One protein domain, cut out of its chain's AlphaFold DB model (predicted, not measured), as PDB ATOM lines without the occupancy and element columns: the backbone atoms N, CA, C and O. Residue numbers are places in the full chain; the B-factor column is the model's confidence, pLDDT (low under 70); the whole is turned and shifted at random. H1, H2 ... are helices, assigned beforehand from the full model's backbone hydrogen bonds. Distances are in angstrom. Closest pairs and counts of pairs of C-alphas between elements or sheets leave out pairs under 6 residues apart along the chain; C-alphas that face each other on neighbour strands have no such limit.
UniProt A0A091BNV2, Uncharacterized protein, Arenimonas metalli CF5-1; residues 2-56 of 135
ATOM      1  N   SER A   2     -64.170  -3.953 -10.106       85.38
ATOM      2  CA  SER A   2     -64.151  -4.813 -11.294       85.38
ATOM      3  C   SER A   2     -62.747  -4.890 -11.907       85.38
ATOM      4  O   SER A   2     -61.891  -4.041 -11.649       85.38
ATOM      5  N   LEU A   3     -62.489  -5.919 -12.716       87.50
ATOM      6  CA  LEU A   3     -61.245  -6.023 -13.490       87.50
ATOM      7  C   LEU A   3     -61.065  -4.827 -14.438       87.50
ATOM      8  O   LEU A   3     -59.951  -4.334 -14.581       87.50
ATOM      9  N   ALA A   4     -62.159  -4.316 -15.007       88.25
ATOM     10  CA  ALA A   4     -62.144  -3.128 -15.853       88.25
ATOM     11  C   ALA A   4     -61.658  -1.881 -15.091       88.25
ATOM     12  O   ALA A   4     -60.833  -1.131 -15.609       88.25
ATOM     13  N   ASP A   5     -62.073  -1.707 -13.831       85.75
ATOM     14  CA  ASP A   5     -61.636  -0.574 -13.000       85.75
ATOM     15  C   ASP A   5     -60.134  -0.623 -12.699       85.75
ATOM     16  O   ASP A   5     -59.464   0.411 -12.664       85.75
ATOM     17  N   LYS A   6     -59.586  -1.829 -12.495       82.75
ATOM     18  CA  LYS A   6     -58.151  -2.028 -12.250       82.75
ATOM     19  C   LYS A   6     -57.324  -1.741 -13.500       82.75
ATOM     20  O   LYS A   6     -56.302  -1.073 -13.397       82.75
ATOM     21  N   ILE A   7     -57.783  -2.188 -14.670       91.31
ATOM     22  CA  ILE A   7     -57.113  -1.912 -15.951       91.31
ATOM     23  C   ILE A   7     -57.121  -0.406 -16.238       91.31
ATOM     24  O   ILE A   7     -56.078   0.160 -16.556       91.31
ATOM     25  N   ALA A   8     -58.256   0.267 -16.032       87.25
ATOM     26  CA  ALA A   8     -58.354   1.715 -16.207       87.25
ATOM     27  C   ALA A   8     -57.458   2.495 -15.226       87.25
ATOM     28  O   ALA A   8     -56.931   3.553 -15.573       87.25
ATOM     29  N   ALA A   9     -57.269   1.991 -14.002       83.69
ATOM     30  CA  ALA A   9     -56.357   2.591 -13.031       83.69
ATOM     31  C   ALA A   9     -54.883   2.432 -13.439       83.69
ATOM     32  O   ALA A   9     -54.124   3.394 -13.334       83.69
ATOM     33  N   VAL A  10     -54.494   1.256 -13.943       89.06
ATOM     34  CA  VAL A  10     -53.130   1.004 -14.439       89.06
ATOM     35  C   VAL A  10     -52.833   1.872 -15.659       89.06
ATOM     36  O   VAL A  10     -51.821   2.562 -15.667       89.06
ATOM     37  N   GLN A  11     -53.749   1.948 -16.626       89.12
ATOM     38  CA  GLN A  11     -53.575   2.797 -17.811       89.12
ATOM     39  C   GLN A  11     -53.419   4.278 -17.446       89.12
ATOM     40  O   GLN A  11     -52.563   4.963 -17.998       89.12
ATOM     41  N   ARG A  12     -54.185   4.779 -16.466       82.50
ATOM     42  CA  ARG A  12     -54.011   6.153 -15.963       82.50
ATOM     43  C   ARG A  12     -52.650   6.372 -15.300       82.50
ATOM     44  O   ARG A  12     -52.070   7.441 -15.462       82.50
ATOM     45  N   ALA A  13     -52.144   5.384 -14.564       82.06
ATOM     46  CA  ALA A  13     -50.825   5.465 -13.941       82.06
ATOM     47  C   ALA A  13     -49.691   5.427 -14.982       82.06
ATOM     48  O   ALA A  13     -48.729   6.187 -14.868       82.06
ATOM     49  N   GLU A  14     -49.822   4.597 -16.017       88.56
ATOM     50  CA  GLU A  14     -48.874   4.533 -17.134       88.56
ATOM     51  C   GLU A  14     -48.835   5.854 -17.909       88.56
ATOM     52  O   GLU A  14     -47.752   6.386 -18.156       88.56
ATOM     53  N   GLN A  15     -50.003   6.435 -18.203       87.25
ATOM     54  CA  GLN A  15     -50.110   7.739 -18.859       87.25
ATOM     55  C   GLN A  15     -49.408   8.836 -18.041       87.25
ATOM     56  O   GLN A  15     -48.561   9.556 -18.565       87.25
ATOM     57  N   ALA A  16     -49.673   8.899 -16.731       82.75
ATOM     58  CA  ALA A  16     -49.061   9.888 -15.845       82.75
ATOM     59  C   ALA A  16     -47.529   9.752 -15.770       82.75
ATOM     60  O   ALA A  16     -46.819  10.754 -15.688       82.75
ATOM     61  N   CYS A  17     -47.005   8.525 -15.819       77.88
ATOM     62  CA  CYS A  17     -45.564   8.277 -15.840       77.88
ATOM     63  C   CYS A  17     -44.916   8.790 -17.138       77.88
ATOM     64  O   CYS A  17     -43.859   9.427 -17.104       77.88
ATOM     65  N   ILE A  18     -45.569   8.559 -18.282       85.38
ATOM     66  CA  ILE A  18     -45.111   9.053 -19.588       85.38
ATOM     67  C   ILE A  18     -45.101  10.587 -19.602       85.38
ATOM     68  O   ILE A  18     -44.095  11.188 -19.992       85.38
ATOM     69  N   ASP A  19     -46.166  11.214 -19.104       79.31
ATOM     70  CA  ASP A  19     -46.295  12.673 -19.050       79.31
ATOM     71  C   ASP A  19     -45.224  13.306 -18.145       79.31
ATOM     72  O   ASP A  19     -44.577  14.291 -18.517       79.31
ATOM     73  N   GLN A  20     -44.960  12.706 -16.979       72.31
ATOM     74  CA  GLN A  20     -43.901  13.163 -16.073       72.31
ATOM     75  C   GLN A  20     -42.511  13.028 -16.694       72.31
ATOM     76  O   GLN A  20     -41.682  13.932 -16.556       72.31
ATOM     77  N   ARG A  21     -42.249  11.931 -17.412       74.56
ATOM     78  CA  ARG A  21     -40.975  11.734 -18.112       74.56
ATOM     79  C   ARG A  21     -40.767  12.796 -19.191       74.56
ATOM     80  O   ARG A  21     -39.675  13.354 -19.267       74.56
ATOM     81  N   ALA A  22     -41.801  13.106 -19.972       72.62
ATOM     82  CA  ALA A  22     -41.746  14.150 -20.995       72.62
ATOM     83  C   ALA A  22     -41.481  15.543 -20.386       72.62
ATOM     84  O   ALA A  22     -40.632  16.295 -20.879       72.62
ATOM     85  N   ALA A  23     -42.138  15.865 -19.266       65.50
ATOM     86  CA  ALA A  23     -41.927  17.118 -18.538       65.50
ATOM     87  C   ALA A  23     -40.507  17.232 -17.940       65.50
ATOM     88  O   ALA A  23     -39.881  18.297 -17.985       65.50
ATOM     89  N   ALA A  24     -39.959  16.128 -17.427       62.47
ATOM     90  CA  ALA A  24     -38.598  16.085 -16.897       62.47
ATOM     91  C   ALA A  24     -37.544  16.285 -18.001       62.47
ATOM     92  O   ALA A  24     -36.595  17.045 -17.816       62.47
ATOM     93  N   THR A  25     -37.730  15.681 -19.177       69.50
ATOM     94  CA  THR A  25     -36.806  15.879 -20.305       69.50
ATOM     95  C   THR A  25     -36.836  17.314 -20.832       69.50
ATOM     96  O   THR A  25     -35.780  17.906 -21.047       69.50
ATOM     97  N   GLY A  26     -38.024  17.919 -20.944       65.12
ATOM     98  CA  GLY A  26     -38.153  19.299 -21.422       65.12
ATOM     99  C   GLY A  26     -37.554  20.334 -20.465       65.12
ATOM    100  O   GLY A  26     -36.986  21.335 -20.906       65.12
ATOM    101  N   SER A  27     -37.632  20.093 -19.152       62.31
ATOM    102  CA  SER A  27     -37.024  20.989 -18.161       62.31
ATOM    103  C   SER A  27     -35.497  20.894 -18.156       62.31
ATOM    104  O   SER A  27     -34.840  21.932 -18.082       62.31
ATOM    105  N   LEU A  28     -34.924  19.697 -18.332       63.19
ATOM    106  CA  LEU A  28     -33.473  19.504 -18.423       63.19
ATOM    107  C   LEU A  28     -32.853  20.205 -19.634       63.19
ATOM    108  O   LEU A  28     -31.819  20.857 -19.486       63.19
ATOM    109  N   ASP A  29     -33.478  20.120 -20.808       66.69
ATOM    110  CA  ASP A  29     -32.959  20.786 -22.008       66.69
ATOM    111  C   ASP A  29     -33.020  22.311 -21.880       66.69
ATOM    112  O   ASP A  29     -32.067  23.012 -22.243       66.69
ATOM    113  N   ARG A  30     -34.089  22.835 -21.267       64.00
ATOM    114  CA  ARG A  30     -34.227  24.265 -20.983       64.00
ATOM    115  C   ARG A  30     -33.181  24.742 -19.973       64.00
ATOM    116  O   ARG A  30     -32.451  25.685 -20.275       64.00
ATOM    117  N   LEU A  31     -33.012  24.024 -18.860       62.09
ATOM    118  CA  LEU A  31     -31.968  24.274 -17.859       62.09
ATOM    119  C   LEU A  31     -30.569  24.235 -18.474       62.09
ATOM    120  O   LEU A  31     -29.763  25.117 -18.205       62.09
ATOM    121  N   LYS A  32     -30.279  23.260 -19.339       68.00
ATOM    122  CA  LYS A  32     -28.977  23.122 -20.007       68.00
ATOM    123  C   LYS A  32     -28.710  24.263 -20.990       68.00
ATOM    124  O   LYS A  32     -27.572  24.724 -21.094       68.00
ATOM    125  N   SER A  33     -29.741  24.731 -21.693       64.06
ATOM    126  CA  SER A  33     -29.638  25.873 -22.609       64.06
ATOM    127  C   SER A  33     -29.417  27.200 -21.872       64.06
ATOM    128  O   SER A  33     -28.601  28.015 -22.304       64.06
ATOM    129  N   GLU A  34     -30.068  27.386 -20.721       62.12
ATOM    130  CA  GLU A  34     -29.924  28.573 -19.873       62.12
ATOM    131  C   GLU A  34     -28.592  28.551 -19.103       62.12
ATOM    132  O   GLU A  34     -27.908  29.573 -19.045       62.12
ATOM    133  N   LEU A  35     -28.140  27.378 -18.634       59.12
ATOM    134  CA  LEU A  35     -26.798  27.197 -18.065       59.12
ATOM    135  C   LEU A  35     -25.711  27.561 -19.077       59.12
ATOM    136  O   LEU A  35     -24.776  28.275 -18.738       59.12
ATOM    137  N   ARG A  36     -25.832  27.116 -20.333       62.19
ATOM    138  CA  ARG A  36     -24.852  27.450 -21.380       62.19
ATOM    139  C   ARG A  36     -24.827  28.936 -21.736       62.19
ATOM    140  O   ARG A  36     -23.785  29.420 -22.158       62.19
ATOM    141  N   ARG A  37     -25.947  29.649 -21.581       60.53
ATOM    142  CA  ARG A  37     -26.038  31.093 -21.858       60.53
ATOM    143  C   ARG A  37     -25.629  31.980 -20.679       60.53
ATOM    144  O   ARG A  37     -25.209  33.103 -20.924       60.53
ATOM    145  N   GLY A  38     -25.772  31.514 -19.435       55.12
ATOM    146  CA  GLY A  38     -25.589  32.343 -18.234       55.12
ATOM    147  C   GLY A  38     -24.454  31.933 -17.290       55.12
ATOM    148  O   GLY A  38     -24.185  32.651 -16.325       55.12
ATOM    149  N   ALA A  39     -23.796  30.794 -17.512       50.72
ATOM    150  CA  ALA A  39     -22.791  30.302 -16.583       50.72
ATOM    151  C   ALA A  39     -21.378  30.766 -16.940       50.72
ATOM    152  O   ALA A  39     -20.701  30.185 -17.787       50.72
ATOM    153  N   THR A  40     -20.878  31.741 -16.187       57.06
ATOM    154  CA  THR A  40     -19.442  31.792 -15.923       57.06
ATOM    155  C   THR A  40     -19.052  30.503 -15.177       57.06
ATOM    156  O   THR A  40     -19.737  30.142 -14.212       57.06
ATOM    157  N   PRO A  41     -17.988  29.783 -15.587       58.75
ATOM    158  CA  PRO A  41     -17.588  28.494 -15.000       58.75
ATOM    159  C   PRO A  41     -17.520  28.507 -13.466       58.75
ATOM    160  O   PRO A  41     -17.904  27.547 -12.801       58.75
ATOM    161  N   VAL A  42     -17.134  29.653 -12.902       56.94
ATOM    162  CA  VAL A  42     -17.053  29.907 -11.462       56.94
ATOM    163  C   VAL A  42     -18.398  29.712 -10.749       56.94
ATOM    164  O   VAL A  42     -18.441  29.099  -9.685       56.94
ATOM    165  N   ARG A  43     -19.529  30.147 -11.325       63.50
ATOM    166  CA  ARG A  43     -20.848  30.014 -10.674       63.50
ATOM    167  C   ARG A  43     -21.343  28.568 -10.625       63.50
ATOM    168  O   ARG A  43     -22.018  28.207  -9.662       63.50
ATOM    169  N   ILE A  44     -20.993  27.736 -11.611       64.56
ATOM    170  CA  ILE A  44     -21.330  26.298 -11.607       64.56
ATOM    171  C   ILE A  44     -20.572  25.596 -10.483       64.56
ATOM    172  O   ILE A  44     -21.166  24.834  -9.725       64.56
ATOM    173  N   VAL A  45     -19.277  25.884 -10.348       65.44
ATOM    174  CA  VAL A  45     -18.439  25.275  -9.309       65.44
ATOM    175  C   VAL A  45     -18.899  25.715  -7.920       65.44
ATOM    176  O   VAL A  45     -19.086  24.870  -7.052       65.44
ATOM    177  N   VAL A  46     -19.172  27.008  -7.716       67.56
ATOM    178  CA  VAL A  46     -19.619  27.533  -6.415       67.56
ATOM    179  C   VAL A  46     -21.009  27.017  -6.035       67.56
ATOM    180  O   VAL A  46     -21.202  26.585  -4.900       67.56
ATOM    181  N   SER A  47     -21.974  27.004  -6.961       65.00
ATOM    182  CA  SER A  47     -23.311  26.466  -6.664       65.00
ATOM    183  C   SER A  47     -23.292  24.951  -6.469       65.00
ATOM    184  O   SER A  47     -23.914  24.462  -5.531       65.00
ATOM    185  N   GLY A  48     -22.531  24.209  -7.279       68.94
ATOM    186  CA  GLY A  48     -22.355  22.765  -7.117       68.94
ATOM    187  C   GLY A  48     -21.676  22.399  -5.796       68.94
ATOM    188  O   GLY A  48     -22.125  21.484  -5.107       68.94
ATOM    189  N   PHE A  49     -20.652  23.155  -5.394       68.88
ATOM    190  CA  PHE A  49     -19.978  22.981  -4.109       68.88
ATOM    191  C   PHE A  49     -20.904  23.309  -2.933       68.88
ATOM    192  O   PHE A  49     -21.024  22.504  -2.013       68.88
ATOM    193  N   ALA A  50     -21.621  24.436  -2.977       66.69
ATOM    194  CA  ALA A  50     -22.566  24.811  -1.924       66.69
ATOM    195  C   ALA A  50     -23.689  23.772  -1.758       66.69
ATOM    196  O   ALA A  50     -24.045  23.415  -0.636       66.69
ATOM    197  N   LEU A  51     -24.214  23.245  -2.867       66.44
ATOM    198  CA  LEU A  51     -25.278  22.240  -2.860       66.44
ATOM    199  C   LEU A  51     -24.756  20.872  -2.387       66.44
ATOM    200  O   LEU A  51     -25.429  20.192  -1.610       66.44
ATOM    201  N   GLY A  52     -23.522  20.511  -2.758       66.50
ATOM    202  CA  GLY A  52     -22.818  19.336  -2.240       66.50
ATOM    203  C   GLY A  52     -22.585  19.410  -0.729       66.50
ATOM    204  O   GLY A  52     -22.943  18.477  -0.009       66.50
ATOM    205  N   VAL A  53     -22.081  20.541  -0.226       67.06
ATOM    206  CA  VAL A  53     -21.854  20.770   1.211       67.06
ATOM    207  C   VAL A  53     -23.172  20.781   1.985       67.06
ATOM    208  O   VAL A  53     -23.265  20.121   3.016       67.06
ATOM    209  N   ALA A  54     -24.217  21.441   1.475       60.16
ATOM    210  CA  ALA A  54     -25.536  21.440   2.109       60.16
ATOM    211  C   ALA A  54     -26.146  20.028   2.172       60.16
ATOM    212  O   ALA A  54     -26.664  19.631   3.213       60.16
ATOM    213  N   SER A  55     -26.021  19.230   1.104       59.94
ATOM    214  CA  SER A  55     -26.487  17.836   1.100       59.94
ATOM    215  C   SER A  55     -25.688  16.923   2.042       59.94
ATOM    216  O   SER A  55     -26.246  15.974   2.589       59.94
ATOM    217  N   GLY A  56     -24.407  17.232   2.279       56.44
ATOM    218  CA  GLY A  56     -23.557  16.538   3.249       56.44
ATOM    219  C   GLY A  56     -23.816  16.948   4.704       56.44
ATOM    220  O   GLY A  56     -23.697  16.115   5.599       56.44
TER     221      GLY A  56
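This is residues 2 to 56 of the 135 residues of an uncharacterized protein of Arenimonas metalli CF5-1 (UniProt A0A091BNV2). One long helix, H1, and a shorter one, H2, make an open V with unequal arms, joined at its point by a tight link, with no packing between the arms. The printed part has 55 residues with two named helices, H1 then H2, and no named strand; its class is all helix. It is extended, with a radius of gyration of the C-alphas of 19.2 A, and spans 58 by 29 by 6 A.

Start at Ser 2, just before H1, residues 3 to 38. Find C-alpha 3 at (-61.245, -6.023, -13.490); from there H1 runs 52.6 A to C-alpha 38 at (-25.589, 32.343, -18.234). After Ala 39 and Thr 40 comes H2, residues 41 to 56, which runs 22.6 A to C-alpha 56 at (-23.557, 16.538, 3.249).

H1 and H2 are apart, with no C-alpha of the one within 8 A of the other. Along H1 y climbs from -6.023 to 32.343; along H2 it falls from 28.494 to 16.538. In H1 and H2 every O i to N i+4 pair is within hydrogen-bond range.

The C-alphas of Ser 2 and Val 42, the two farthest apart, are 58.5 A apart. Residues 2 to 34, 36 to 42 and 45 to 56 stand free. The printed part has no cut. The model's pLDDT is under 70 for residues 23 to 56.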